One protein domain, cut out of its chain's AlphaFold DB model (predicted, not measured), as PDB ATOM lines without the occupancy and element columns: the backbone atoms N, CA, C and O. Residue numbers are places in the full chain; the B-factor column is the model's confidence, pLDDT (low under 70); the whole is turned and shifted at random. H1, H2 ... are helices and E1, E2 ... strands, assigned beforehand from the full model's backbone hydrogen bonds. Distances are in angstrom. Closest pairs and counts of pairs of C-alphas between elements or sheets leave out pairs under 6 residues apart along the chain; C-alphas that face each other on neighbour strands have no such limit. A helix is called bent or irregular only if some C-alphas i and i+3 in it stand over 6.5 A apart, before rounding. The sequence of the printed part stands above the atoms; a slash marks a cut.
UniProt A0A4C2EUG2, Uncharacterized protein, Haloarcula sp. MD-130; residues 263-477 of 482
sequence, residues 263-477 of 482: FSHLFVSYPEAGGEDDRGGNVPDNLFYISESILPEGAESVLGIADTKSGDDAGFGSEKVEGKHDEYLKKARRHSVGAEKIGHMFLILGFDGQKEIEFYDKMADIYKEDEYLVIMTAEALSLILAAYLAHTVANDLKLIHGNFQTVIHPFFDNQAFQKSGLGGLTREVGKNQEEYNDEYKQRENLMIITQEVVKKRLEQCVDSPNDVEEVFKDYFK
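AT A GLANCE: This is residues 263 to 477 of the 482 residues of an uncharacterized protein of Haloarcula sp. MD-130 (UniProt A0A4C2EUG2). A strongly twisted sheet of five strands has H2 and H3 over one face, with H5 on the opposite face beside the strands. H4, H5 and H8 gather at the end of the sheet where E4 and E5 finish, H7 lies out beyond edge strand E5, and H9 extends far from the body. The printed part has 215 residues, in the order H1 E1 E2 H2 E3 H3 E4 H4 H5 H6 H7 E5 H8 H9, of mixed class. The mixed sheet has the order E1 E2 E3 E4 E5, with E1 antiparallel to E2 and the other pairs parallel. The whole is compact, with a radius of gyration of the C-alphas of 17.8 A and spans of 54 by 42 by 30 A.

IN THESE COORDINATES: H1, residues 263 to 266, begins at C-alpha 263 (177.495, 160.803, 208.904). E1 is 286 to 290, E2 302 to 309, 21.7 A, and H2 321 to 335, 20.6 A. E3 is 341 to 348, 21.9 A, H3 355 to 364, and E4 371 to 377, 20.0 A. H4, 378 to 398, is 30.0 A long. H5 is 404 to 411, H6 414 to 419, H7 433 to 441, E5 446 to 449 and H8 451 to 462. H9, 467 to 475, ends at C-alpha 475 (182.567, 148.053, 236.444).

HOW THE PARTS SIT: Hairpin E1 and E2 has N 290 and O 302 at 2.9 A. Across the parallel neighbours E2 and E3, N 305 and O 343 are within hydrogen-bond range at 2.9 A, as are N 374 and O 344 at 2.8 A across E3 and E4, and N 447 and O 373 at 2.8 A across E4 and E5. E2, H2, E3 and E3, H3, E4 are strand-helix-strand units, parallel neighbours with a helix between, with right-handed crossovers; E4, H4 H5 H6 H7, E5 is another. H2 is over E2 and E3 and H3 over E4 and E5, each at a height over the sheet of 9.7 A. H1, H4 and H6 only graze the sheet. H4 and H8 touch, closest C-alphas Ala 380 and Gln 451 at 4.2 A, a shallow tilt of 24 degrees, the same way. H5 is irregular, C-alphas 407 and 410 being 7.2 A apart. H3 and H7 are close but not clearly touching, closest C-alphas Ile 357 and Tyr 440 at 7.2 A. Every O i to N i+4 pair is within range in H3, H4, H6, H7, H8 and H9, but 8 of 11 in H2 and 2 of 4 in H5; H1 is too short for one.

THE WHOLE: The farthest C-alphas, Ser 318 and Phe 476, are 56.4 A apart. The printed part has no cut. The links H1 to E1, E1 to E2, E2 to H2 and H6 to H7 are long. Mean pLDDT of the printed part is 74.2; 68 residues are under 70, among them 269 to 285, 389 to 403 and 461 to 477.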
ATOM      1  N   PHE A 263     178.385 160.982 207.758       78.25
ATOM      2  CA  PHE A 263     177.495 160.803 208.904       78.25
ATOM      3  C   PHE A 263     177.082 159.340 209.097       78.25
ATOM      4  O   PHE A 263     176.942 158.919 210.242       78.25
ATOM      5  N   SER A 264     176.969 158.547 208.025       69.69
ATOM      6  CA  SER A 264     176.681 157.106 208.113       69.69
ATOM      7  C   SER A 264     177.789 156.291 208.793       69.69
ATOM      8  O   SER A 264     177.521 155.235 209.364       69.69
ATOM      9  N   HIS A 265     179.036 156.776 208.762       71.56
ATOM     10  CA  HIS A 265     180.132 156.177 209.526       71.56
ATOM     11  C   HIS A 265     180.089 156.551 211.009       71.56
ATOM     12  O   HIS A 265     180.551 155.778 211.846       71.56
ATOM     13  N   LEU A 266     179.549 157.726 211.342       73.88
ATOM     14  CA  LEU A 266     179.498 158.212 212.721       73.88
ATOM     15  C   LEU A 266     178.261 157.683 213.462       73.88
ATOM     16  O   LEU A 266     178.353 157.312 214.636       73.88
ATOM     17  N   PHE A 267     177.116 157.617 212.779       77.00
ATOM     18  CA  PHE A 267     175.806 157.336 213.365       77.00
ATOM     19  C   PHE A 267     174.938 156.463 212.458       77.00
ATOM     20  O   PHE A 267     175.225 156.259 211.281       77.00
ATOM     21  N   VAL A 268     173.819 155.982 213.006       71.00
ATOM     22  CA  VAL A 268     172.792 155.305 212.209       71.00
ATOM     23  C   VAL A 268     172.116 156.345 211.317       71.00
ATOM     24  O   VAL A 268     171.331 157.163 211.799       71.00
ATOM     25  N   SER A 269     172.426 156.328 210.024       63.41
ATOM     26  CA  SER A 269     171.732 157.121 209.008       63.41
ATOM     27  C   SER A 269     170.651 156.297 208.312       63.41
ATOM     28  O   SER A 269     170.682 155.065 208.327       63.41
ATOM     29  N   TYR A 270     169.677 156.977 207.711       58.69
ATOM     30  CA  TYR A 270     168.771 156.377 206.736       58.69
ATOM     31  C   TYR A 270     169.329 156.645 205.335       58.69
ATOM     32  O   TYR A 270     169.155 157.763 204.845       58.69
ATOM     33  N   PRO A 271     169.995 155.660 204.694       44.72
ATOM     34  CA  PRO A 271     170.482 155.830 203.332       44.72
ATOM     35  C   PRO A 271     169.285 156.063 202.408       44.72
ATOM     36  O   PRO A 271     168.253 155.416 202.596       44.72
ATOM     37  N   GLU A 272     169.423 156.946 201.420       45.12
ATOM     38  CA  GLU A 272     168.385 157.271 200.416       45.12
ATOM     39  C   GLU A 272     167.226 158.167 200.903       45.12
ATOM     40  O   GLU A 272     166.268 158.394 200.164       45.12
ATOM     41  N   ALA A 273     167.286 158.726 202.115       46.00
ATOM     42  CA  ALA A 273     166.327 159.737 202.562       46.00
ATOM     43  C   ALA A 273     166.712 161.142 202.055       46.00
ATOM     44  O   ALA A 273     167.021 162.003 202.874       46.00
ATOM     45  N   GLY A 274     166.664 161.378 200.736       43.34
ATOM     46  CA  GLY A 274     166.770 162.724 200.153       43.34
ATOM     47  C   GLY A 274     167.711 162.916 198.964       43.34
ATOM     48  O   GLY A 274     168.413 162.004 198.543       43.34
ATOM     49  N   GLY A 275     167.674 164.133 198.405       41.31
ATOM     50  CA  GLY A 275     168.398 164.557 197.198       41.31
ATOM     51  C   GLY A 275     167.521 164.678 195.938       41.31
ATOM     52  O   GLY A 275     166.341 164.319 195.933       41.31
ATOM     53  N   GLU A 276     168.095 165.175 194.834       40.56
ATOM     54  CA  GLU A 276     167.408 165.303 193.526       40.56
ATOM     55  C   GLU A 276     166.927 163.961 192.932       40.56
ATOM     56  O   GLU A 276     166.118 163.948 191.995       40.56
ATOM     57  N   ASP A 277     167.399 162.836 193.472       39.38
ATOM     58  CA  ASP A 277     167.001 161.491 193.055       39.38
ATOM     59  C   ASP A 277     165.536 161.174 193.452       39.38
ATOM     60  O   ASP A 277     164.854 160.413 192.751       39.38
ATOM     61  N   ASP A 278     164.989 161.855 194.471       41.69
ATOM     62  CA  ASP A 278     163.586 161.754 194.886       41.69
ATOM     63  C   ASP A 278     162.711 162.813 194.188       41.69
ATOM     64  O   ASP A 278     162.502 163.946 194.634       41.69
ATOM     65  N   ARG A 279     162.162 162.424 193.032       38.09
ATOM     66  CA  ARG A 279     161.285 163.246 192.181       38.09
ATOM     67  C   ARG A 279     160.045 163.767 192.931       38.09
ATOM     68  O   ARG A 279     158.978 163.158 192.876       38.09
ATOM     69  N   GLY A 280     160.148 164.969 193.507       43.16
ATOM     70  CA  GLY A 280     159.012 165.863 193.773       43.16
ATOM     71  C   GLY A 280     158.641 166.143 195.234       43.16
ATOM     72  O   GLY A 280     157.543 166.654 195.461       43.16
ATOM     73  N   GLY A 281     159.498 165.845 196.216       49.41
ATOM     74  CA  GLY A 281     159.262 166.195 197.624       49.41
ATOM     75  C   GLY A 281     160.344 167.108 198.209       49.41
ATOM     76  O   GLY A 281     161.517 166.914 197.936       49.41
ATOM     77  N   ASN A 282     159.967 168.060 199.074       60.53
ATOM     78  CA  ASN A 282     160.924 168.746 199.949       60.53
ATOM     79  C   ASN A 282     161.420 167.740 201.007       60.53
ATOM     80  O   ASN A 282     160.760 167.550 202.035       60.53
ATOM     81  N   VAL A 283     162.548 167.076 200.761       63.88
ATOM     82  CA  VAL A 283     163.215 166.127 201.680       63.88
ATOM     83  C   VAL A 283     164.609 166.681 202.036       63.88
ATOM     84  O   VAL A 283     165.195 167.335 201.172       63.88
ATOM     85  N   PRO A 284     165.096 166.545 203.288       68.00
ATOM     86  CA  PRO A 284     166.472 166.918 203.658       68.00
ATOM     87  C   PRO A 284     167.502 166.034 202.946       68.00
ATOM     88  O   PRO A 284     167.129 164.961 202.500       68.00
ATOM     89  N   ASP A 285     168.772 166.440 202.877       67.25
ATOM     90  CA  ASP A 285     169.817 165.671 202.175       67.25
ATOM     91  C   ASP A 285     170.264 164.433 202.960       67.25
ATOM     92  O   ASP A 285     170.676 163.433 202.381       67.25
ATOM     93  N   ASN A 286     170.204 164.493 204.293       73.56
ATOM     94  CA  ASN A 286     170.493 163.350 205.149       73.56
ATOM     95  C   ASN A 286     169.676 163.402 206.447       73.56
ATOM     96  O   ASN A 286     169.384 164.470 206.993       73.56
ATOM     97  N   LEU A 287     169.355 162.220 206.966       76.38
ATOM     98  CA  LEU A 287     168.724 162.010 208.258       76.38
ATOM     99  C   LEU A 287     169.520 160.966 209.047       76.38
ATOM    100  O   LEU A 287     169.634 159.811 208.631       76.38
ATOM    101  N   PHE A 288     170.025 161.352 210.217       78.38
ATOM    102  CA  PHE A 288     170.750 160.449 211.113       78.38
ATOM    103  C   PHE A 288     170.216 160.522 212.537       78.38
ATOM    104  O   PHE A 288     169.671 161.536 212.973       78.38
ATOM    105  N   TYR A 289     170.367 159.420 213.263       80.50
ATOM    106  CA  TYR A 289     169.883 159.266 214.624       80.50
ATOM    107  C   TYR A 289     171.030 158.917 215.570       80.50
ATOM    108  O   TYR A 289     171.747 157.931 215.374       80.50
ATOM    109  N   ILE A 290     171.169 159.723 216.621       84.00
ATOM    110  CA  ILE A 290     172.068 159.475 217.742       84.00
ATOM    111  C   ILE A 290     171.227 158.902 218.882       84.00
ATOM    112  O   ILE A 290     170.391 159.592 219.465       84.00
ATOM    113  N   SER A 291     171.426 157.618 219.173       78.56
ATOM    114  CA  SER A 291     170.665 156.917 220.208       78.56
ATOM    115  C   SER A 291     171.204 157.215 221.605       78.56
ATOM    116  O   SER A 291     172.408 157.158 221.823       78.56
ATOM    117  N   GLU A 292     170.313 157.387 222.582       77.38
ATOM    118  CA  GLU A 292     170.666 157.427 224.013       77.38
ATOM    119  C   GLU A 292     171.490 156.201 224.458       77.38
ATOM    120  O   GLU A 292     172.360 156.304 225.314       77.38
ATOM    121  N   SER A 293     171.288 155.040 223.819       70.69
ATOM    122  CA  SER A 293     171.965 153.781 224.169       70.69
ATOM    123  C   SER A 293     173.477 153.785 223.924       70.69
ATOM    124  O   SER A 293     174.190 152.946 224.474       70.69
ATOM    125  N   ILE A 294     173.962 154.709 223.091       67.62
ATOM    126  CA  ILE A 294     175.384 154.886 222.773       67.62
ATOM    127  C   ILE A 294     175.983 156.120 223.470       67.62
ATOM    128  O   ILE A 294     177.138 156.462 223.225       67.62
ATOM    129  N   LEU A 295     175.216 156.801 224.321       74.44
ATOM    130  CA  LEU A 295     175.622 158.030 224.996       74.44
ATOM    131  C   LEU A 295     175.749 157.816 226.517       74.44
ATOM    132  O   LEU A 295     175.293 156.797 227.039       74.44
ATOM    133  N   PRO A 296     176.387 158.752 227.249       68.50
ATOM    134  CA  PRO A 296     176.430 158.712 228.708       68.50
ATOM    135  C   PRO A 296     175.035 158.721 229.335       68.50
ATOM    136  O   PRO A 296     174.090 159.271 228.771       68.50
ATOM    137  N   GLU A 297     174.918 158.172 230.544       69.50
ATOM    138  CA  GLU A 297     173.652 158.140 231.279       69.50
ATOM    139  C   GLU A 297     173.081 159.560 231.469       69.50
ATOM    140  O   GLU A 297     173.760 160.465 231.960       69.50
ATOM    141  N   GLY A 298     171.823 159.757 231.059       70.81
ATOM    142  CA  GLY A 298     171.140 161.055 231.098       70.81
ATOM    143  C   GLY A 298     171.396 161.967 229.892       70.81
ATOM    144  O   GLY A 298     170.946 163.112 229.912       70.81
ATOM    145  N   ALA A 299     172.113 161.499 228.867       80.88
ATOM    146  CA  ALA A 299     172.185 162.177 227.578       80.88
ATOM    147  C   ALA A 299     170.945 161.867 226.731       80.88
ATOM    148  O   ALA A 299     170.523 160.716 226.627       80.88
ATOM    149  N   GLU A 300     170.398 162.910 226.118       84.81
ATOM    150  CA  GLU A 300     169.187 162.822 225.310       84.81
ATOM    151  C   GLU A 300     169.516 162.435 223.864       84.81
ATOM    152  O   GLU A 300     170.551 162.799 223.305       84.81
ATOM    153  N   SER A 301     168.616 161.680 223.253       86.56
ATOM    154  CA  SER A 301     168.713 161.234 221.866       86.56
ATOM    155  C   SER A 301     168.445 162.370 220.872       86.56
ATOM    156  O   SER A 301     167.535 163.186 221.051       86.56
ATOM    157  N   VAL A 302     169.200 162.391 219.769       88.75
ATOM    158  CA  VAL A 302     169.134 163.461 218.759       88.75
ATOM    159  C   VAL A 302     168.773 162.896 217.390       88.75
ATOM    160  O   VAL A 302     169.395 161.951 216.902       88.75
ATOM    161  N   LEU A 303     167.796 163.521 216.730       87.25
ATOM    162  CA  LEU A 303     167.541 163.358 215.301       87.25
ATOM    163  C   LEU A 303     168.182 164.522 214.539       87.25
ATOM    164  O   LEU A 303     167.732 165.664 214.642       87.25
ATOM    165  N   GLY A 304     169.224 164.233 213.767       86.69
ATOM    166  CA  GLY A 304     169.896 165.210 212.925       86.69
ATOM    167  C   GLY A 304     169.293 165.258 211.526       86.69
ATOM    168  O   GLY A 304     169.209 164.236 210.846       86.69
ATOM    169  N   ILE A 305     168.888 166.451 211.096       86.69
ATOM    170  CA  ILE A 305     168.359 166.733 209.759       86.69
ATOM    171  C   ILE A 305     169.394 167.586 209.037       86.69
ATOM    172  O   ILE A 305     169.509 168.771 209.342       86.69
ATOM    173  N   ALA A 306     170.152 167.005 208.112       84.69
ATOM    174  CA  ALA A 306     171.221 167.716 207.423       84.69
ATOM    175  C   ALA A 306     170.785 168.206 206.036       84.69
ATOM    176  O   ALA A 306     170.204 167.453 205.259       84.69
ATOM    177  N   ASP A 307     171.132 169.449 205.725       84.56
ATOM    178  CA  ASP A 307     171.125 170.043 204.386       84.56
ATOM    179  C   ASP A 307     172.566 170.470 204.075       84.56
ATOM    180  O   ASP A 307     173.283 170.996 204.929       84.56
ATOM    181  N   THR A 308     173.038 170.218 202.867       78.69
ATOM    182  CA  THR A 308     174.395 170.560 202.454       78.69
ATOM    183  C   THR A 308     174.371 171.766 201.522       78.69
ATOM    184  O   THR A 308     173.505 171.918 200.660       78.69
ATOM    185  N   LYS A 309     175.336 172.672 201.699       80.38
ATOM    186  CA  LYS A 309     175.509 173.853 200.844       80.38
ATOM    187  C   LYS A 309     176.876 173.792 200.179       80.38
ATOM    188  O   LYS A 309     177.899 174.081 200.802       80.38
ATOM    189  N   SER A 310     176.875 173.414 198.903       58.31
ATOM    190  CA  SER A 310     178.078 173.248 198.078       58.31
ATOM    191  C   SER A 310     178.458 174.473 197.244       58.31
ATOM    192  O   SER A 310     179.471 174.420 196.554       58.31
ATOM    193  N   GLY A 311     177.648 175.541 197.253       59.78
ATOM    194  CA  GLY A 311     177.929 176.752 196.482       59.78
ATOM    195  C   GLY A 311     179.244 177.421 196.893       59.78
ATOM    196  O   GLY A 311     179.787 177.133 197.961       59.78
ATOM    197  N   ASP A 312     179.723 178.360 196.064       54.47
ATOM    198  CA  ASP A 312     180.908 179.189 196.361       54.47
ATOM    199  C   ASP A 312     180.833 179.819 197.761       54.47
ATOM    200  O   ASP A 312     181.853 180.013 198.417       54.47
ATOM    201  N   ASP A 313     179.609 180.050 198.233       56.59
ATOM    202  CA  ASP A 313     179.239 180.583 199.530       56.59
ATOM    203  C   ASP A 313     178.000 179.846 200.067       56.59
ATOM    204  O   ASP A 313     177.128 179.442 199.295       56.59
ATOM    205  N   ALA A 314     177.880 179.704 201.397       59.16
ATOM    206  CA  ALA A 314     176.734 179.027 202.024       59.16
ATOM    207  C   ALA A 314     175.373 179.678 201.692       59.16
ATOM    208  O   ALA A 314     174.333 179.032 201.804       59.16
ATOM    209  N   GLY A 315     175.364 180.953 201.278       66.00
ATOM    210  CA  GLY A 315     174.190 181.598 200.683       66.00
ATOM    211  C   GLY A 315     173.027 181.871 201.646       66.00
ATOM    212  O   GLY A 315     171.911 182.130 201.189       66.00
ATOM    213  N   PHE A 316     173.272 181.868 202.963       76.12
ATOM    214  CA  PHE A 316     172.240 182.009 204.005       76.12
ATOM    215  C   PHE A 316     171.320 183.229 203.827       76.12
ATOM    216  O   PHE A 316     170.135 183.160 204.141       76.12
ATOM    217  N   GLY A 317     171.822 184.337 203.271       69.50
ATOM    218  CA  GLY A 317     171.015 185.550 203.065       69.50
ATOM    219  C   GLY A 317     169.889 185.402 202.034       69.50
ATOM    220  O   GLY A 317     168.890 186.115 202.116       69.50
ATOM    221  N   SER A 318     170.032 184.482 201.076       71.38
ATOM    222  CA  SER A 318     169.019 184.178 200.052       71.38
ATOM    223  C   SER A 318     168.205 182.918 200.345       71.38
ATOM    224  O   SER A 318     167.263 182.616 199.608       71.38
ATOM    225  N   GLU A 319     168.556 182.184 201.402       76.19
ATOM    226  CA  GLU A 319     167.905 180.930 201.757       76.19
ATOM    227  C   GLU A 319     166.470 181.190 202.232       76.19
ATOM    228  O   GLU A 319     166.210 181.994 203.134       76.19
ATOM    229  N   LYS A 320     165.509 180.506 201.608       72.50
ATOM    230  CA  LYS A 320     164.105 180.601 202.006       72.50
ATOM    231  C   LYS A 320     163.849 179.687 203.192       72.50
ATOM    232  O   LYS A 320     163.950 178.471 203.082       72.50
ATOM    233  N   VAL A 321     163.462 180.301 204.299       69.88
ATOM    234  CA  VAL A 321     163.058 179.613 205.526       69.88
ATOM    235  C   VAL A 321     161.703 178.907 205.352       69.88
ATOM    236  O   VAL A 321     161.568 177.728 205.672       69.88
ATOM    237  N   GLU A 322     160.713 179.602 204.783       70.25
ATOM    238  CA  GLU A 322     159.371 179.053 204.548       70.25
ATOM    239  C   GLU A 322     159.303 178.164 203.296       70.25
ATOM    240  O   GLU A 322     159.786 178.524 202.218       70.25
ATOM    241  N   GLY A 323     158.630 177.023 203.429       68.12
ATOM    242  CA  GLY A 323     158.324 176.061 202.374       68.12
ATOM    243  C   GLY A 323     159.317 174.905 202.269       68.12
ATOM    244  O   GLY A 323     158.926 173.846 201.790       68.12
ATOM    245  N   LYS A 324     160.572 175.077 202.711       79.00
ATOM    246  CA  LYS A 324     161.611 174.030 202.677       79.00
ATOM    247  C   LYS A 324     161.947 173.545 204.091       79.00
ATOM    248  O   LYS A 324     161.563 172.444 204.478       79.00
ATOM    249  N   HIS A 325     162.601 174.392 204.884       81.06
ATOM    250  CA  HIS A 325     163.141 174.022 206.199       81.06
ATOM    251  C   HIS A 325     162.056 173.798 207.255       81.06
ATOM    252  O   HIS A 325     162.127 172.858 208.048       81.06
ATOM    253  N   ASP A 326     160.984 174.591 207.232       81.50
ATOM    254  CA  ASP A 326     159.837 174.367 208.115       81.50
ATOM    255  C   ASP A 326     159.103 173.049 207.798       81.50
ATOM    256  O   ASP A 326     158.572 172.401 208.704       81.50
ATOM    257  N   GLU A 327     159.082 172.620 206.530       80.31
ATOM    258  CA  GLU A 327     158.542 171.320 206.126       80.31
ATOM    259  C   GLU A 327     159.420 170.162 206.598       80.31
ATOM    260  O   GLU A 327     158.871 169.159 207.064       80.31
ATOM    261  N   TYR A 328     160.750 170.308 206.549       82.94
ATOM    262  CA  TYR A 328     161.687 169.322 207.101       82.94
ATOM    263  C   TYR A 328     161.409 169.085 208.583       82.94
ATOM    264  O   TYR A 328     161.136 167.955 208.992       82.94
ATOM    265  N   LEU A 329     161.339 170.165 209.367       84.00
ATOM    266  CA  LEU A 329     161.027 170.106 210.794       84.00
ATOM    267  C   LEU A 329     159.631 169.524 211.050       84.00
ATOM    268  O   LEU A 329     159.456 168.654 211.900       84.00
ATOM    269  N   LYS A 330     158.607 169.947 210.295       82.06
ATOM    270  CA  LYS A 330     157.241 169.395 210.414       82.06
ATOM    271  C   LYS A 330     157.196 167.894 210.142       82.06
ATOM    272  O   LYS A 330     156.438 167.200 210.820       82.06
ATOM    273  N   LYS A 331     157.950 167.398 209.157       77.94
ATOM    274  CA  LYS A 331     158.050 165.963 208.859       77.94
ATOM    275  C   LYS A 331     158.796 165.236 209.970       77.94
ATOM    276  O   LYS A 331     158.261 164.258 210.485       77.94
ATOM    277  N   ALA A 332     159.942 165.751 210.403       77.94
ATOM    278  CA  ALA A 332     160.711 165.171 211.497       77.94
ATOM    279  C   ALA A 332     159.870 165.030 212.771       77.94
ATOM    280  O   ALA A 332     159.730 163.924 213.265       77.94
ATOM    281  N   ARG A 333     159.151 166.077 213.199       81.62
ATOM    282  CA  ARG A 333     158.220 166.034 214.350       81.62
ATOM    283  C   ARG A 333     157.119 164.966 214.239       81.62
ATOM    284  O   ARG A 333     156.562 164.547 215.246       81.62
ATOM    285  N   ARG A 334     156.713 164.588 213.019       72.94
ATOM    286  CA  ARG A 334     155.690 163.546 212.783       72.94
ATOM    287  C   ARG A 334     156.282 162.139 212.778       72.94
ATOM    288  O   ARG A 334     155.561 161.189 213.066       72.94
ATOM    289  N   HIS A 335     157.553 162.022 212.409       62.50
ATOM    290  CA  HIS A 335     158.270 160.762 212.238       62.50
ATOM    291  C   HIS A 335     159.290 160.484 213.357       62.50
ATOM    292  O   HIS A 335     159.867 159.401 213.364       62.50
ATOM    293  N   SER A 336     159.471 161.402 214.318       57.28
ATOM    294  CA  SER A 336     160.411 161.351 215.451       57.28
ATOM    295  C   SER A 336     159.997 160.344 216.526       57.28
ATOM    296  O   SER A 336     159.964 160.649 217.718       57.28
ATOM    297  N   VAL A 337     159.636 159.129 216.121       51.00
ATOM    298  CA  VAL A 337     159.304 158.042 217.040       51.00
ATOM    299  C   VAL A 337     160.618 157.529 217.648       51.00
ATOM    300  O   VAL A 337     161.123 156.490 217.241       51.00
ATOM    301  N   GLY A 338     161.203 158.301 218.571       62.81
ATOM    302  CA  GLY A 338     162.363 157.895 219.374       62.81
ATOM    303  C   GLY A 338     163.464 158.935 219.620       62.81
ATOM    304  O   GLY A 338     164.452 158.560 220.237       62.81
ATOM    305  N   ALA A 339     163.348 160.184 219.151       73.06
ATOM    306  CA  ALA A 339     164.330 161.238 219.447       73.06
ATOM    307  C   ALA A 339     163.725 162.323 220.342       73.06
ATOM    308  O   ALA A 339     162.596 162.753 220.096       73.06
ATOM    309  N   GLU A 340     164.479 162.765 221.344       85.62
ATOM    310  CA  GLU A 340     164.082 163.831 222.273       85.62
ATOM    311  C   GLU A 340     164.379 165.218 221.699       85.62
ATOM    312  O   GLU A 340     163.605 166.147 221.903       85.62
ATOM    313  N   LYS A 341     165.451 165.330 220.906       90.62
ATOM    314  CA  LYS A 341     165.906 166.573 220.275       90.62
ATOM    315  C   LYS A 341     165.953 166.491 218.758       90.62
ATOM    316  O   LYS A 341     166.163 165.420 218.182       90.62
ATOM    317  N   ILE A 342     165.831 167.648 218.107       89.88
ATOM    318  CA  ILE A 342     166.006 167.790 216.658       89.88
ATOM    319  C   ILE A 342     167.102 168.817 216.363       89.88
ATOM    320  O   ILE A 342     166.926 170.017 216.576       89.88
ATOM    321  N   GLY A 343     168.214 168.345 215.802       91.38
ATOM    322  CA  GLY A 343     169.277 169.202 215.282       91.38
ATOM    323  C   GLY A 343     169.049 169.496 213.802       91.38
ATOM    324  O   GLY A 343     169.235 168.618 212.960       91.38
ATOM    325  N   HIS A 344     168.656 170.723 213.464       92.69
ATOM    326  CA  HIS A 344     168.623 171.183 212.076       92.69
ATOM    327  C   HIS A 344     170.030 171.605 211.667       92.69
ATOM    328  O   HIS A 344     170.577 172.545 212.236       92.69
ATOM    329  N   MET A 345     170.636 170.904 210.716       92.25
ATOM    330  CA  MET A 345     172.061 171.005 210.444       92.25
ATOM    331  C   MET A 345     172.362 171.459 209.018       92.25
ATOM    332  O   MET A 345     171.792 170.943 208.062       92.25
ATOM    333  N   PHE A 346     173.340 172.354 208.881       90.88
ATOM    334  CA  PHE A 346     173.975 172.675 207.609       90.88
ATOM    335  C   PHE A 346     175.411 172.168 207.569       90.88
ATOM    336  O   PHE A 346     176.200 172.496 208.454       90.88
ATOM    337  N   LEU A 347     175.763 171.433 206.512       88.44
ATOM    338  CA  LEU A 347     177.156 171.163 206.152       88.44
ATOM    339  C   LEU A 347     177.586 172.139 205.055       88.44
ATOM    340  O   LEU A 347     177.015 172.138 203.964       88.44
ATOM    341  N   ILE A 348     178.591 172.965 205.336       88.00
ATOM    342  CA  ILE A 348     179.031 174.036 204.433       88.00
ATOM    343  C   ILE A 348     180.522 173.925 204.109       88.00
ATOM    344  O   ILE A 348     181.323 173.486 204.935       88.00
ATOM    345  N   LEU A 349     180.921 174.392 202.923       78.81
ATOM    346  CA  LEU A 349     182.341 174.547 202.588       78.81
ATOM    347  C   LEU A 349     182.964 175.798 203.233       78.81
ATOM    348  O   LEU A 349     184.181 175.860 203.378       78.81
ATOM    349  N   GLY A 350     182.151 176.787 203.619       78.38
ATOM    350  CA  GLY A 350     182.560 177.956 204.403       78.38
ATOM    351  C   GLY A 350     181.483 179.041 204.474       78.38
ATOM    352  O   GLY A 350     180.437 178.942 203.831       78.38
ATOM    353  N   PHE A 351     181.735 180.060 205.294       82.75
ATOM    354  CA  PHE A 351     180.772 181.121 205.605       82.75
ATOM    355  C   PHE A 351     180.762 182.248 204.566       82.75
ATOM    356  O   PHE A 351     181.809 182.621 204.044       82.75
ATOM    357  N   ASP A 352     179.581 182.840 204.362       77.38
ATOM    358  CA  ASP A 352     179.364 184.061 203.575       77.38
ATOM    359  C   ASP A 352     178.995 185.227 204.498       77.38
ATOM    360  O   ASP A 352     177.861 185.338 204.981       77.38
ATOM    361  N   GLY A 353     179.967 186.102 204.756       79.50
ATOM    362  CA  GLY A 353     179.773 187.250 205.637       79.50
ATOM    363  C   GLY A 353     179.416 186.802 207.053       79.50
ATOM    364  O   GLY A 353     180.120 185.963 207.596       79.50
ATOM    365  N   GLN A 354     178.362 187.374 207.643       86.00
ATOM    366  CA  GLN A 354     177.816 187.044 208.977       86.00
ATOM    367  C   GLN A 354     176.320 186.666 208.901       86.00
ATOM    368  O   GLN A 354     175.551 186.854 209.842       86.00
ATOM    369  N   LYS A 355     175.870 186.189 207.733       85.62
ATOM    370  CA  LYS A 355     174.442 185.997 207.414       85.62
ATOM    371  C   LYS A 355     173.801 184.814 208.140       85.62
ATOM    372  O   LYS A 355     172.579 184.678 208.126       85.62
ATOM    373  N   GLU A 356     174.597 183.945 208.752       89.56
ATOM    374  CA  GLU A 356     174.102 182.805 209.518       89.56
ATOM    375  C   GLU A 356     173.298 183.228 210.754       89.56
ATOM    376  O   GLU A 356     172.333 182.552 211.107       89.56
ATOM    377  N   ILE A 357     173.644 184.369 211.360       89.06
ATOM    378  CA  ILE A 357     172.917 184.930 212.504       89.06
ATOM    379  C   ILE A 357     171.519 185.375 212.060       89.06
ATOM    380  O   ILE A 357     170.521 184.977 212.658       89.06
ATOM    381  N   GLU A 358     171.427 186.118 210.953       87.25
ATOM    382  CA  GLU A 358     170.141 186.550 210.394       87.25
ATOM    383  C   GLU A 358     169.258 185.369 209.970       87.25
ATOM    384  O   GLU A 358     168.031 185.423 210.082       87.25
ATOM    385  N   PHE A 359     169.863 184.306 209.434       89.50
ATOM    386  CA  PHE A 359     169.138 183.093 209.075       89.50
ATOM    387  C   PHE A 359     168.608 182.370 210.317       89.50
ATOM    388  O   PHE A 359     167.435 181.989 210.342       89.50
ATOM    389  N   TYR A 360     169.440 182.226 211.354       92.25
ATOM    390  CA  TYR A 360     169.019 181.668 212.635       92.25
ATOM    391  C   TYR A 360     167.842 182.448 213.220       92.25
ATOM    392  O   TYR A 360     166.848 181.829 213.584       92.25
ATOM    393  N   ASP A 361     167.905 183.780 213.247       90.31
ATOM    394  CA  ASP A 361     166.845 184.611 213.829       90.31
ATOM    395  C   ASP A 361     165.494 184.392 213.135       90.31
ATOM    396  O   ASP A 361     164.461 184.313 213.793       90.31
ATOM    397  N   LYS A 362     165.494 184.206 211.809       89.06
ATOM    398  CA  LYS A 362     164.276 183.861 211.054       89.06
ATOM    399  C   LYS A 362     163.758 182.456 211.382       89.06
ATOM    400  O   LYS A 362     162.551 182.232 211.368       89.06
ATOM    401  N   MET A 363     164.654 181.501 211.630       89.62
ATOM    402  CA  MET A 363     164.297 180.129 212.004       89.62
ATOM    403  C   MET A 363     163.887 179.998 213.475       89.62
ATOM    404  O   MET A 363     163.108 179.105 213.801       89.62
ATOM    405  N   ALA A 364     164.375 180.874 214.357       89.00
ATOM    406  CA  ALA A 364     164.103 180.849 215.793       89.00
ATOM    407  C   ALA A 364     162.600 180.925 216.099       89.00
ATOM    408  O   ALA A 364     162.124 180.235 216.995       89.00
ATOM    409  N   ASP A 365     161.840 181.668 215.287       86.31
ATOM    410  CA  ASP A 365     160.377 181.756 215.384       86.31
ATOM    411  C   ASP A 365     159.648 180.455 214.970       86.31
ATOM    412  O   ASP A 365     158.457 180.282 215.241       86.31
ATOM    413  N   ILE A 366     160.339 179.535 214.288       88.44
ATOM    414  CA  ILE A 366     159.795 178.274 213.755       88.44
ATOM    415  C   ILE A 366     160.186 177.074 214.619       88.44
ATOM    416  O   ILE A 366     159.420 176.096 214.692       88.44
ATOM    417  N   TYR A 367     161.366 177.128 215.238       90.75
ATOM    418  CA  TYR A 367     161.840 176.090 216.145       90.75
ATOM    419  C   TYR A 367     160.912 175.947 217.352       90.75
ATOM    420  O   TYR A 367     160.342 176.910 217.866       90.75
ATOM    421  N   LYS A 368     160.725 174.702 217.783       89.50
ATOM    422  CA  LYS A 368     160.079 174.382 219.058       89.50
ATOM    423  C   LYS A 368     161.131 174.172 220.144       89.50
ATOM    424  O   LYS A 368     162.328 174.214 219.881       89.50
ATOM    425  N   GLU A 369     160.657 173.951 221.365       87.00
ATOM    426  CA  GLU A 369     161.488 173.417 222.444       87.00
ATOM    427  C   GLU A 369     162.233 172.164 221.951       87.00
ATOM    428  O   GLU A 369     161.662 171.372 221.199       87.00
ATOM    429  N   ASP A 370     163.513 172.055 222.317       89.19
ATOM    430  CA  ASP A 370     164.433 170.977 221.921       89.19
ATOM    431  C   ASP A 370     164.790 170.900 220.423       89.19
ATOM    432  O   ASP A 370     165.339 169.903 219.942       89.19
ATOM    433  N   GLU A 371     164.560 171.992 219.687       93.25
ATOM    434  CA  GLU A 371     165.007 172.162 218.305       93.25
ATOM    435  C   GLU A 371     166.013 173.314 218.182       93.25
ATOM    436  O   GLU A 371     165.818 174.400 218.730       93.25
ATOM    437  N   TYR A 372     167.104 173.083 217.454       94.69
ATOM    438  CA  TYR A 372     168.216 174.031 217.348       94.69
ATOM    439  C   TYR A 372     168.910 173.948 215.990       94.69
ATOM    440  O   TYR A 372     168.706 173.008 215.219       94.69
ATOM    441  N   LEU A 373     169.730 174.961 215.696       94.94
ATOM    442  CA  LEU A 373     170.497 175.064 214.460       94.94
ATOM    443  C   LEU A 373     171.960 174.689 214.698       94.94
ATOM    444  O   LEU A 373     172.618 175.251 215.573       94.94
ATOM    445  N   VAL A 374     172.476 173.801 213.858       95.62
ATOM    446  CA  VAL A 374     173.879 173.395 213.812       95.62
ATOM    447  C   VAL A 374     174.461 173.777 212.455       95.62
ATOM    448  O   VAL A 374     173.925 173.411 211.417       95.62
ATOM    449  N   ILE A 375     175.570 174.506 212.427       94.31
ATOM    450  CA  ILE A 375     176.287 174.828 211.190       94.31
ATOM    451  C   ILE A 375     177.694 174.266 211.311       94.31
ATOM    452  O   ILE A 375     178.497 174.747 212.109       94.31
ATOM    453  N   MET A 376     177.991 173.244 210.513       93.94
ATOM    454  CA  MET A 376     179.258 172.527 210.517       93.94
ATOM    455  C   MET A 376     180.026 172.783 209.222       93.94
ATOM    456  O   MET A 376     179.485 172.699 208.120       93.94
ATOM    457  N   THR A 377     181.315 173.080 209.356       90.62
ATOM    458  CA  THR A 377     182.221 173.206 208.205       90.62
ATOM    459  C   THR A 377     182.709 171.834 207.730       90.62
ATOM    460  O   THR A 377     182.880 170.912 208.528       90.62
ATOM    461  N   ALA A 378     182.987 171.689 206.433       84.44
ATOM    462  CA  ALA A 378     183.586 170.473 205.876       84.44
ATOM    463  C   ALA A 378     184.951 170.135 206.511       84.44
ATOM    464  O   ALA A 378     185.286 168.961 206.669       84.44
ATOM    465  N   GLU A 379     185.713 171.147 206.928       81.69
ATOM    466  CA  GLU A 379     186.973 170.985 207.668       81.69
ATOM    467  C   GLU A 379     186.739 170.359 209.049       81.69
ATOM    468  O   GLU A 379     187.404 169.390 209.407       81.69
ATOM    469  N   ALA A 380     185.741 170.848 209.795       86.75
ATOM    470  CA  ALA A 380     185.347 170.268 211.077       86.75
ATOM    471  C   ALA A 380     184.918 168.800 210.934       86.75
ATOM    472  O   ALA A 380     185.365 167.951 211.703       86.75
ATOM    473  N   LEU A 381     184.098 168.483 209.924       87.69
ATOM    474  CA  LEU A 381     183.679 167.107 209.645       87.69
ATOM    475  C   LEU A 381     184.868 166.211 209.262       87.69
ATOM    476  O   LEU A 381     184.939 165.065 209.706       87.69
ATOM    477  N   SER A 382     185.822 166.738 208.487       75.44
ATOM    478  CA  SER A 382     187.058 166.027 208.133       75.44
ATOM    479  C   SER A 382     187.878 165.690 209.377       75.44
ATOM    480  O   SER A 382     188.317 164.554 209.533       75.44
ATOM    481  N   LEU A 383     188.028 166.646 210.298       76.88
ATOM    482  CA  LEU A 383     188.745 166.432 211.554       76.88
ATOM    483  C   LEU A 383     188.045 165.393 212.447       76.88
ATOM    484  O   LEU A 383     188.706 164.504 212.983       76.88
ATOM    485  N   ILE A 384     186.710 165.445 212.555       81.06
ATOM    486  CA  ILE A 384     185.912 164.440 213.283       81.06
ATOM    487  C   ILE A 384     186.129 163.041 212.695       81.06
ATOM    488  O   ILE A 384     186.371 162.091 213.438       81.06
ATOM    489  N   LEU A 385     186.053 162.902 211.368       76.19
ATOM    490  CA  LEU A 385     186.238 161.618 210.689       76.19
ATOM    491  C   LEU A 385     187.662 161.083 210.820       76.19
ATOM    492  O   LEU A 385     187.841 159.883 211.018       76.19
ATOM    493  N   ALA A 386     188.671 161.944 210.720       67.38
ATOM    494  CA  ALA A 386     190.056 161.535 210.899       67.38
ATOM    495  C   ALA A 386     190.291 161.008 212.324       67.38
ATOM    496  O   ALA A 386     190.804 159.903 212.497       67.38
ATOM    497  N   ALA A 387     189.799 161.726 213.338       67.31
ATOM    498  CA  ALA A 387     189.856 161.280 214.727       67.31
ATOM    499  C   ALA A 387     189.074 159.972 214.959       67.31
ATOM    500  O   ALA A 387     189.559 159.081 215.657       67.31
ATOM    501  N   TYR A 388     187.900 159.813 214.335       72.62
ATOM    502  CA  TYR A 388     187.120 158.569 214.381       72.62
ATOM    503  C   TYR A 388     187.910 157.381 213.822       72.62
ATOM    504  O   TYR A 388     187.903 156.293 214.403       72.62
ATOM    505  N   LEU A 389     188.607 157.576 212.700       67.06
ATOM    506  CA  LEU A 389     189.407 156.528 212.075       67.06
ATOM    507  C   LEU A 389     190.614 156.151 212.916       67.06
ATOM    508  O   LEU A 389     190.854 154.961 213.113       67.06
ATOM    509  N   ALA A 390     191.320 157.148 213.445       62.94
ATOM    510  CA  ALA A 390     192.421 156.948 214.376       62.94
ATOM    511  C   ALA A 390     191.968 156.115 215.583       62.94
ATOM    512  O   ALA A 390     192.577 155.100 215.912       62.94
ATOM    513  N   HIS A 391     190.838 156.497 216.184       62.88
ATOM    514  CA  HIS A 391     190.241 155.801 217.319       62.88
ATOM    515  C   HIS A 391     189.785 154.376 216.976       62.88
ATOM    516  O   HIS A 391     190.016 153.458 217.754       62.88
ATOM    517  N   THR A 392     189.155 154.160 215.818       59.97
ATOM    518  CA  THR A 392     188.703 152.822 215.395       59.97
ATOM    519  C   THR A 392     189.890 151.881 215.211       59.97
ATOM    520  O   THR A 392     189.885 150.775 215.744       59.97
ATOM    521  N   VAL A 393     190.948 152.350 214.538       53.88
ATOM    522  CA  VAL A 393     192.205 151.602 214.399       53.88
ATOM    523  C   VAL A 393     192.814 151.316 215.774       53.88
ATOM    524  O   VAL A 393     193.205 150.184 216.045       53.88
ATOM    525  N   ALA A 394     192.844 152.300 216.673       50.94
ATOM    526  CA  ALA A 394     193.382 152.130 218.019       50.94
ATOM    527  C   ALA A 394     192.594 151.117 218.874       50.94
ATOM    528  O   ALA A 394     193.194 150.259 219.530       50.94
ATOM    529  N   ASN A 395     191.260 151.172 218.852       50.28
ATOM    530  CA  ASN A 395     190.403 150.256 219.608       50.28
ATOM    531  C   ASN A 395     190.456 148.827 219.070       50.28
ATOM    532  O   ASN A 395     190.513 147.893 219.870       50.28
ATOM    533  N   ASP A 396     190.502 148.643 217.749       41.06
ATOM    534  CA  ASP A 396     190.668 147.319 217.144       41.06
ATOM    535  C   ASP A 396     192.022 146.689 217.524       41.06
ATOM    536  O   ASP A 396     192.118 145.471 217.693       41.06
ATOM    537  N   LEU A 397     193.060 147.510 217.728       33.66
ATOM    538  CA  LEU A 397     194.391 147.065 218.156       33.66
ATOM    539  C   LEU A 397     194.483 146.748 219.657       33.66
ATOM    540  O   LEU A 397     195.262 145.873 220.042       33.66
ATOM    541  N   LYS A 398     193.711 147.431 220.516       35.56
ATOM    542  CA  LYS A 398     193.831 147.314 221.983       35.56
ATOM    543  C   LYS A 398     192.618 146.747 222.726       35.56
ATOM    544  O   LYS A 398     192.716 146.543 223.936       35.56
ATOM    545  N   LEU A 399     191.493 146.483 222.058       34.09
ATOM    546  CA  LEU A 399     190.219 146.093 222.692       34.09
ATOM    547  C   LEU A 399     189.776 147.064 223.816       34.09
ATOM    548  O   LEU A 399     189.032 146.676 224.724       34.09
ATOM    549  N   ILE A 400     190.237 148.320 223.785       38.31
ATOM    550  CA  ILE A 400     189.862 149.341 224.769       38.31
ATOM    551  C   ILE A 400     188.426 149.779 224.473       38.31
ATOM    552  O   ILE A 400     188.062 150.061 223.336       38.31
ATOM    553  N   HIS A 401     187.587 149.757 225.507       41.16
ATOM    554  CA  HIS A 401     186.196 150.185 225.420       41.16
ATOM    555  C   HIS A 401     186.111 151.692 225.663       41.16
ATOM    556  O   HIS A 401     186.455 152.173 226.739       41.16
ATOM    557  N   GLY A 402     185.617 152.411 224.660       52.94
ATOM    558  CA  GLY A 402     185.268 153.824 224.710       52.94
ATOM    559  C   GLY A 402     184.393 154.148 223.504       52.94
ATOM    560  O   GLY A 402     184.668 153.696 222.391       52.94
ATOM    561  N   ASN A 403     183.291 154.858 223.727       67.12
ATOM    562  CA  ASN A 403     182.353 155.182 222.664       67.12
ATOM    563  C   ASN A 403     182.734 156.535 222.047       67.12
ATOM    564  O   ASN A 403     182.453 157.577 222.636       67.12
ATOM    565  N   PHE A 404     183.377 156.535 220.872       71.50
ATOM    566  CA  PHE A 404     183.773 157.774 220.182       71.50
ATOM    567  C   PHE A 404     182.589 158.725 219.988       71.50
ATOM    568  O   PHE A 404     182.742 159.939 220.105       71.50
ATOM    569  N   GLN A 405     181.388 158.181 219.777       73.25
ATOM    570  CA  GLN A 405     180.170 158.968 219.639       73.25
ATOM    571  C   GLN A 405     179.873 159.819 220.884       73.25
ATOM    572  O   GLN A 405     179.320 160.902 220.743       73.25
ATOM    573  N   THR A 406     180.315 159.414 222.079       75.06
ATOM    574  CA  THR A 406     180.228 160.236 223.299       75.06
ATOM    575  C   THR A 406     181.129 161.476 223.234       75.06
ATOM    576  O   THR A 406     180.729 162.558 223.665       75.06
ATOM    577  N   VAL A 407     182.334 161.348 222.669       78.25
ATOM    578  CA  VAL A 407     183.302 162.454 222.554       78.25
ATOM    579  C   VAL A 407     182.770 163.552 221.640       78.25
ATOM    580  O   VAL A 407     182.887 164.736 221.968       78.25
ATOM    581  N   ILE A 408     182.158 163.144 220.526       84.44
ATOM    582  CA  ILE A 408     181.642 164.040 219.488       84.44
ATOM    583  C   ILE A 408     180.185 164.457 219.707       84.44
ATOM    584  O   ILE A 408     179.725 165.375 219.037       84.44
ATOM    585  N   HIS A 409     179.465 163.843 220.652       85.94
ATOM    586  CA  HIS A 409     178.074 164.184 220.967       85.94
ATOM    587  C   HIS A 409     177.829 165.687 221.203       85.94
ATOM    588  O   HIS A 409     176.841 166.200 220.680       85.94
ATOM    589  N   PRO A 410     178.717 166.444 221.889       90.00
ATOM    590  CA  PRO A 410     178.546 167.887 222.049       90.00
ATOM    591  C   PRO A 410     178.421 168.663 220.736       90.00
ATOM    592  O   PRO A 410     177.854 169.741 220.736       90.00
ATOM    593  N   PHE A 411     178.908 168.143 219.609       92.19
ATOM    594  CA  PHE A 411     178.739 168.775 218.296       92.19
ATOM    595  C   PHE A 411     177.327 168.618 217.721       92.19
ATOM    596  O   PHE A 411     176.999 169.236 216.716       92.19
ATOM    597  N   PHE A 412     176.485 167.802 218.343       91.81
ATOM    598  CA  PHE A 412     175.146 167.503 217.850       91.81
ATOM    599  C   PHE A 412     174.056 167.786 218.877       91.81
ATOM    600  O   PHE A 412     172.902 167.707 218.500       91.81
ATOM    601  N   ASP A 413     174.400 168.148 220.119       92.00
ATOM    602  CA  ASP A 413     173.456 168.486 221.189       92.00
ATOM    603  C   ASP A 413     173.778 169.857 221.799       92.00
ATOM    604  O   ASP A 413     174.875 170.075 222.321       92.00
ATOM    605  N   ASN A 414     172.811 170.780 221.767       91.38
ATOM    606  CA  ASN A 414     172.993 172.160 222.229       91.38
ATOM    607  C   ASN A 414     173.388 172.256 223.709       91.38
ATOM    608  O   ASN A 414     174.295 173.007 224.064       91.38
ATOM    609  N   GLN A 415     172.764 171.483 224.595       91.00
ATOM    610  CA  GLN A 415     173.069 171.537 226.021       91.00
ATOM    611  C   GLN A 415     174.465 170.981 226.309       91.00
ATOM    612  O   GLN A 415     175.210 171.567 227.097       91.00
ATOM    613  N   ALA A 416     174.840 169.865 225.684       89.19
ATOM    614  CA  ALA A 416     176.164 169.272 225.801       89.19
ATOM    615  C   ALA A 416     177.246 170.196 225.219       89.19
ATOM    616  O   ALA A 416     178.319 170.327 225.816       89.19
ATOM    617  N   PHE A 417     176.952 170.892 224.117       92.19
ATOM    618  CA  PHE A 417     177.817 171.910 223.522       92.19
ATOM    619  C   PHE A 417     178.122 173.049 224.503       92.19
ATOM    620  O   PHE A 417     179.287 173.380 224.746       92.19
ATOM    621  N   GLN A 418     177.078 173.608 225.126       90.25
ATOM    622  CA  GLN A 418     177.213 174.685 226.109       90.25
ATOM    623  C   GLN A 418     177.937 174.205 227.375       90.25
ATOM    624  O   GLN A 418     178.885 174.850 227.829       90.25
ATOM    625  N   LYS A 419     177.567 173.034 227.916       89.12
ATOM    626  CA  LYS A 419     178.202 172.434 229.108       89.12
ATOM    627  C   LYS A 419     179.691 172.147 228.904       89.12
ATOM    628  O   LYS A 419     180.466 172.284 229.846       89.12
ATOM    629  N   SER A 420     180.096 171.799 227.682       84.50
ATOM    630  CA  SER A 420     181.502 171.565 227.320       84.50
ATOM    631  C   SER A 420     182.305 172.865 227.138       84.50
ATOM    632  O   SER A 420     183.497 172.827 226.832       84.50
ATOM    633  N   GLY A 421     181.672 174.034 227.301       87.12
ATOM    634  CA  GLY A 421     182.303 175.342 227.121       87.12
ATOM    635  C   GLY A 421     182.598 175.695 225.660       87.12
ATOM    636  O   GLY A 421     183.384 176.609 225.403       87.12
ATOM    637  N   LEU A 422     181.993 174.977 224.705       89.88
ATOM    638  CA  LEU A 422     182.195 175.199 223.272       89.88
ATOM    639  C   LEU A 422     181.353 176.363 222.748       89.88
ATOM    640  O   LEU A 422     181.825 177.099 221.891       89.88
ATOM    641  N   GLY A 423     180.175 176.617 223.328       86.12
ATOM    642  CA  GLY A 423     179.320 177.749 222.937       86.12
ATOM    643  C   GLY A 423     179.901 179.138 223.216       86.12
ATOM    644  O   GLY A 423     179.374 180.135 222.736       86.12
ATOM    645  N   GLY A 424     181.014 179.222 223.949       85.81
ATOM    646  CA  GLY A 424     181.777 180.462 224.101       85.81
ATOM    647  C   GLY A 424     182.767 180.740 222.966       85.81
ATOM    648  O   GLY A 424     183.356 181.822 222.948       85.81
ATOM    649  N   LEU A 425     182.990 179.780 222.064       88.69
ATOM    650  CA  LEU A 425     183.907 179.907 220.936       88.69
ATOM    651  C   LEU A 425     183.200 180.548 219.750       88.69
ATOM    652  O   LEU A 425     182.145 180.094 219.320       88.69
ATOM    653  N   THR A 426     183.817 181.584 219.202       88.25
ATOM    654  CA  THR A 426     183.334 182.279 218.014       88.25
ATOM    655  C   THR A 426     184.345 182.119 216.892       88.25
ATOM    656  O   THR A 426     185.546 181.988 217.130       88.25
ATOM    657  N   ARG A 427     183.857 182.118 215.652       86.62
ATOM    658  CA  ARG A 427     184.726 182.159 214.475       86.62
ATOM    659  C   ARG A 427     185.238 183.576 214.230       86.62
ATOM    660  O   ARG A 427     184.604 184.555 214.631       86.62
ATOM    661  N   GLU A 428     186.335 183.679 213.494       84.06
ATOM    662  CA  GLU A 428     186.809 184.967 213.006       84.06
ATOM    663  C   GLU A 428     185.898 185.508 211.896       84.06
ATOM    664  O   GLU A 428     185.502 184.809 210.955       84.06
ATOM    665  N   VAL A 429     185.546 186.783 212.024       80.44
ATOM    666  CA  VAL A 429     184.770 187.564 211.073       80.44
ATOM    667  C   VAL A 429     185.541 188.859 210.849       80.44
ATOM    668  O   VAL A 429     185.599 189.730 211.710       80.44
ATOM    669  N   GLY A 430     186.199 188.989 209.694       76.00
ATOM    670  CA  GLY A 430     187.216 190.030 209.469       76.00
ATOM    671  C   GLY A 430     186.783 191.489 209.721       76.00
ATOM    672  O   GLY A 430     187.632 192.372 209.807       76.00
ATOM    673  N   LYS A 431     185.478 191.774 209.852       76.94
ATOM    674  CA  LYS A 431     184.932 193.061 210.315       76.94
ATOM    675  C   LYS A 431     183.914 192.829 211.431       76.94
ATOM    676  O   LYS A 431     183.191 191.846 211.381       76.94
ATOM    677  N   ASN A 432     183.812 193.766 212.376       86.00
ATOM    678  CA  ASN A 432     182.828 193.761 213.473       86.00
ATOM    679  C   ASN A 432     182.886 192.516 214.386       86.00
ATOM    680  O   ASN A 432     181.855 192.020 214.828       86.00
ATOM    681  N   GLN A 433     184.091 192.019 214.692       91.12
ATOM    682  CA  GLN A 433     184.286 190.815 215.513       91.12
ATOM    683  C   GLN A 433     183.615 190.886 216.894       91.12
ATOM    684  O   GLN A 433     183.032 189.902 217.334       91.12
ATOM    685  N   GLU A 434     183.708 192.019 217.594       90.62
ATOM    686  CA  GLU A 434     183.130 192.161 218.941       90.62
ATOM    687  C   GLU A 434     181.601 192.089 218.917       90.62
ATOM    688  O   GLU A 434     181.015 191.319 219.672       90.62
ATOM    689  N   GLU A 435     180.973 192.820 217.994       91.06
ATOM    690  CA  GLU A 435     179.522 192.799 217.783       91.06
ATOM    691  C   GLU A 435     179.045 191.389 217.426       91.06
ATOM    692  O   GLU A 435     178.137 190.863 218.063       91.06
ATOM    693  N   TYR A 436     179.738 190.723 216.498       92.06
ATOM    694  CA  TYR A 436     179.450 189.338 216.138       92.06
ATOM    695  C   TYR A 436     179.563 188.382 217.331       92.06
ATOM    696  O   TYR A 436     178.706 187.521 217.523       92.06
ATOM    697  N   ASN A 437     180.606 188.528 218.153       92.00
ATOM    698  CA  ASN A 437     180.802 187.685 219.329       92.00
ATOM    699  C   ASN A 437     179.659 187.845 220.337       92.00
ATOM    700  O   ASN A 437     179.205 186.855 220.914       92.00
ATOM    701  N   ASP A 438     179.223 189.083 220.569       91.44
ATOM    702  CA  ASP A 438     178.141 189.395 221.497       91.44
ATOM    703  C   ASP A 438     176.790 188.916 220.965       91.44
ATOM    704  O   ASP A 438     175.986 188.372 221.725       91.44
ATOM    705  N   GLU A 439     176.550 189.063 219.663       92.00
ATOM    706  CA  GLU A 439     175.359 188.541 219.005       92.00
ATOM    707  C   GLU A 439     175.312 187.011 219.052       92.00
ATOM    708  O   GLU A 439     174.297 186.435 219.451       92.00
ATOM    709  N   TYR A 440     176.404 186.333 218.705       92.06
ATOM    710  CA  TYR A 440     176.466 184.874 218.724       92.06
ATOM    711  C   TYR A 440     176.154 184.306 220.117       92.06
ATOM    712  O   TYR A 440     175.303 183.429 220.261       92.06
ATOM    713  N   LYS A 441     176.766 184.863 221.169       90.69
ATOM    714  CA  LYS A 441     176.594 184.388 222.555       90.69
ATOM    715  C   LYS A 441     175.174 184.535 223.099       90.69
ATOM    716  O   LYS A 441     174.831 183.858 224.062       90.69
ATOM    717  N   GLN A 442     174.348 185.401 222.515       90.94
ATOM    718  CA  GLN A 442     172.941 185.551 222.906       90.94
ATOM    719  C   GLN A 442     172.038 184.444 222.337       90.94
ATOM    720  O   GLN A 442     170.861 184.375 222.688       90.94
ATOM    721  N   ARG A 443     172.558 183.586 221.453       91.69
ATOM    722  CA  ARG A 443     171.787 182.596 220.691       91.69
ATOM    723  C   ARG A 443     172.202 181.183 221.085       91.69
ATOM    724  O   ARG A 443     172.875 180.483 220.341       91.69
ATOM    725  N   GLU A 444     171.767 180.748 222.265       89.56
ATOM    726  CA  GLU A 444     172.174 179.463 222.866       89.56
ATOM    727  C   GLU A 444     171.842 178.225 222.006       89.56
ATOM    728  O   GLU A 444     172.537 177.212 222.101       89.56
ATOM    729  N   ASN A 445     170.830 178.325 221.132       93.00
ATOM    730  CA  ASN A 445     170.410 177.275 220.192       93.00
ATOM    731  C   ASN A 445     171.057 177.401 218.796       93.00
ATOM    732  O   ASN A 445     170.598 176.758 217.850       93.00
ATOM    733  N   LEU A 446     172.096 178.229 218.645       94.44
ATOM    734  CA  LEU A 446     172.919 178.319 217.441       94.44
ATOM    735  C   LEU A 446     174.315 177.744 217.709       94.44
ATOM    736  O   LEU A 446     175.153 178.343 218.384       94.44
ATOM    737  N   MET A 447     174.595 176.582 217.130       96.38
ATOM    738  CA  MET A 447     175.885 175.905 217.244       96.38
ATOM    739  C   MET A 447     176.685 176.111 215.959       96.38
ATOM    740  O   MET A 447     176.257 175.684 214.888       96.38
ATOM    741  N   ILE A 448     177.856 176.745 216.054       94.50
ATOM    742  CA  ILE A 448     178.789 176.892 214.933       94.50
ATOM    743  C   ILE A 448     180.005 176.008 215.194       94.50
ATOM    744  O   ILE A 448     180.705 176.174 216.190       94.50
ATOM    745  N   ILE A 449     180.250 175.060 214.294       94.31
ATOM    746  CA  ILE A 449     181.245 174.003 214.464       94.31
ATOM    747  C   ILE A 449     182.304 174.150 213.376       94.31
ATOM    748  O   ILE A 449     182.182 173.657 212.247       94.31
ATOM    749  N   THR A 450     183.349 174.890 213.731       91.00
ATOM    750  CA  THR A 450     184.570 175.050 212.940       91.00
ATOM    751  C   THR A 450     185.621 174.022 213.356       91.00
ATOM    752  O   THR A 450     185.469 173.341 214.374       91.00
ATOM    753  N   GLN A 451     186.699 173.914 212.580       85.12
ATOM    754  CA  GLN A 451     187.851 173.082 212.932       85.12
ATOM    755  C   GLN A 451     188.358 173.374 214.353       85.12
ATOM    756  O   GLN A 451     188.521 172.443 215.134       85.12
ATOM    757  N   GLU A 452     188.525 174.648 214.716       85.38
ATOM    758  CA  GLU A 452     189.008 175.065 216.043       85.38
ATOM    759  C   GLU A 452     188.120 174.567 217.191       85.38
ATOM    760  O   GLU A 452     188.608 174.134 218.236       85.38
ATOM    761  N   VAL A 453     186.798 174.584 216.990       89.81
ATOM    762  CA  VAL A 453     185.834 174.070 217.974       89.81
ATOM    763  C   VAL A 453     186.019 172.566 218.167       89.81
ATOM    764  O   VAL A 453     186.027 172.087 219.304       89.81
ATOM    765  N   VAL A 454     186.199 171.827 217.068       83.81
ATOM    766  CA  VAL A 454     186.426 170.379 217.110       83.81
ATOM    767  C   VAL A 454     187.760 170.056 217.774       83.81
ATOM    768  O   VAL A 454     187.792 169.256 218.707       83.81
ATOM    769  N   LYS A 455     188.838 170.716 217.344       79.50
ATOM    770  CA  LYS A 455     190.188 170.554 217.887       79.50
ATOM    771  C   LYS A 455     190.204 170.741 219.397       79.50
ATOM    772  O   LYS A 455     190.592 169.824 220.113       79.50
ATOM    773  N   LYS A 456     189.677 171.868 219.891       83.25
ATOM    774  CA  LYS A 456     189.641 172.162 221.329       83.25
ATOM    775  C   LYS A 456     188.924 171.071 222.123       83.25
ATOM    776  O   LYS A 456     189.357 170.713 223.214       83.25
ATOM    777  N   ARG A 457     187.811 170.543 221.604       82.94
ATOM    778  CA  ARG A 457     187.074 169.464 222.275       82.94
ATOM    779  C   ARG A 457     187.864 168.156 222.281       82.94
ATOM    780  O   ARG A 457     187.897 167.491 223.311       82.94
ATOM    781  N   LEU A 458     188.480 167.787 221.160       74.88
ATOM    782  CA  LEU A 458     189.311 166.586 221.085       74.88
ATOM    783  C   LEU A 458     190.509 166.695 222.039       74.88
ATOM    784  O   LEU A 458     190.746 165.767 222.804       74.88
ATOM    785  N   GLU A 459     191.182 167.846 222.085       71.81
ATOM    786  CA  GLU A 459     192.262 168.130 223.039       71.81
ATOM    787  C   GLU A 459     191.791 167.996 224.494       71.81
ATOM    788  O   GLU A 459     192.415 167.277 225.266       71.81
ATOM    789  N   GLN A 460     190.644 168.587 224.858       70.62
ATOM    790  CA  GLN A 460     190.055 168.438 226.199       70.62
ATOM    791  C   GLN A 460     189.816 166.975 226.594       70.62
ATOM    792  O   GLN A 460     189.933 166.638 227.771       70.62
ATOM    793  N   CYS A 461     189.438 166.126 225.638       67.88
ATOM    794  CA  CYS A 461     189.192 164.711 225.895       67.88
ATOM    795  C   CYS A 461     190.491 163.907 225.999       67.88
ATOM    796  O   CYS A 461     190.594 163.061 226.880       67.88
ATOM    797  N   VAL A 462     191.482 164.178 225.144       60.72
ATOM    798  CA  VAL A 462     192.791 163.501 225.193       60.72
ATOM    799  C   VAL A 462     193.577 163.914 226.445       60.72
ATOM    800  O   VAL A 462     194.255 163.091 227.049       60.72
ATOM    801  N   ASP A 463     193.447 165.168 226.884       50.34
ATOM    802  CA  ASP A 463     194.116 165.693 228.080       50.34
ATOM    803  C   ASP A 463     193.393 165.336 229.394       50.34
ATOM    804  O   ASP A 463     193.899 165.649 230.475       50.34
ATOM    805  N   SER A 464     192.218 164.695 229.331       49.47
ATOM    806  CA  SER A 464     191.472 164.237 230.507       49.47
ATOM    807  C   SER A 464     191.872 162.796 230.865       49.47
ATOM    808  O   SER A 464     191.491 161.861 230.163       49.47
ATOM    809  N   PRO A 465     192.586 162.557 231.983       41.56
ATOM    810  CA  PRO A 465     193.075 161.223 232.342       41.56
ATOM    811  C   PRO A 465     191.988 160.224 232.797       41.56
ATOM    812  O   PRO A 465     192.326 159.118 233.208       41.56
ATOM    813  N   ASN A 466     190.695 160.579 232.770       43.31
ATOM    814  CA  ASN A 466     189.695 159.937 233.634       43.31
ATOM    815  C   ASN A 466     188.550 159.159 232.973       43.31
ATOM    816  O   ASN A 466     187.899 158.411 233.699       43.31
ATOM    817  N   ASP A 467     188.312 159.211 231.661       42.50
ATOM    818  CA  ASP A 467     187.154 158.472 231.112       42.50
ATOM    819  C   ASP A 467     187.395 156.952 231.086       42.50
ATOM    820  O   ASP A 467     186.478 156.162 231.301       42.50
ATOM    821  N   VAL A 468     188.647 156.511 230.935       36.09
ATOM    822  CA  VAL A 468     188.993 155.080 231.002       36.09
ATOM    823  C   VAL A 468     188.998 154.578 232.454       36.09
ATOM    824  O   VAL A 468     188.498 153.489 232.732       36.09
ATOM    825  N   GLU A 469     189.503 155.364 233.414       34.62
ATOM    826  CA  GLU A 469     189.523 154.970 234.833       34.62
ATOM    827  C   GLU A 469     188.138 155.006 235.504       34.62
ATOM    828  O   GLU A 469     187.874 154.177 236.383       34.62
ATOM    829  N   GLU A 470     187.242 155.925 235.124       36.94
ATOM    830  CA  GLU A 470     185.868 155.964 235.653       36.94
ATOM    831  C   GLU A 470     185.017 154.796 235.143       36.94
ATOM    832  O   GLU A 470     184.325 154.163 235.946       36.94
ATOM    833  N   VAL A 471     185.163 154.406 233.871       37.88
ATOM    834  CA  VAL A 471     184.501 153.211 233.313       37.88
ATOM    835  C   VAL A 471     184.949 151.933 234.040       37.88
ATOM    836  O   VAL A 471     184.124 151.070 234.349       37.88
ATOM    837  N   PHE A 472     186.230 151.823 234.418       32.12
ATOM    838  CA  PHE A 472     186.698 150.716 235.263       32.12
ATOM    839  C   PHE A 472     186.156 150.794 236.702       32.12
ATOM    840  O   PHE A 472     185.792 149.760 237.264       32.12
ATOM    841  N   LYS A 473     186.053 151.984 237.313       36.19
ATOM    842  CA  LYS A 473     185.480 152.145 238.667       36.19
ATOM    843  C   LYS A 473     184.005 151.749 238.734       36.19
ATOM    844  O   LYS A 473     183.603 151.137 239.726       36.19
ATOM    845  N   ASP A 474     183.225 152.040 237.697       38.66
ATOM    846  CA  ASP A 474     181.816 151.644 237.626       38.66
ATOM    847  C   ASP A 474     181.635 150.144 237.366       38.66
ATOM    848  O   ASP A 474     180.727 149.534 237.932       38.66
ATOM    849  N   TYR A 475     182.560 149.508 236.639       34.69
ATOM    850  CA  TYR A 475     182.567 148.053 236.444       34.69
ATOM    851  C   TYR A 475     182.870 147.261 237.733       34.69
ATOM    852  O   TYR A 475     182.429 146.121 237.888       34.69
ATOM    853  N   PHE A 476     183.591 147.860 238.690       34.84
ATOM    854  CA  PHE A 476     183.896 147.251 239.993       34.84
ATOM    855  C   PHE A 476     182.946 147.666 241.129       34.84
ATOM    856  O   PHE A 476     183.165 147.267 242.280       34.84
ATOM    857  N   LYS A 477     181.869 148.419 240.855       36.00
ATOM    858  CA  LYS A 477     180.808 148.627 241.853       36.00
ATOM    859  C   LYS A 477     180.120 147.284 242.143       36.00
ATOM    860  O   LYS A 477     179.645 146.628 241.216       36.00
TER     861      LYS A 477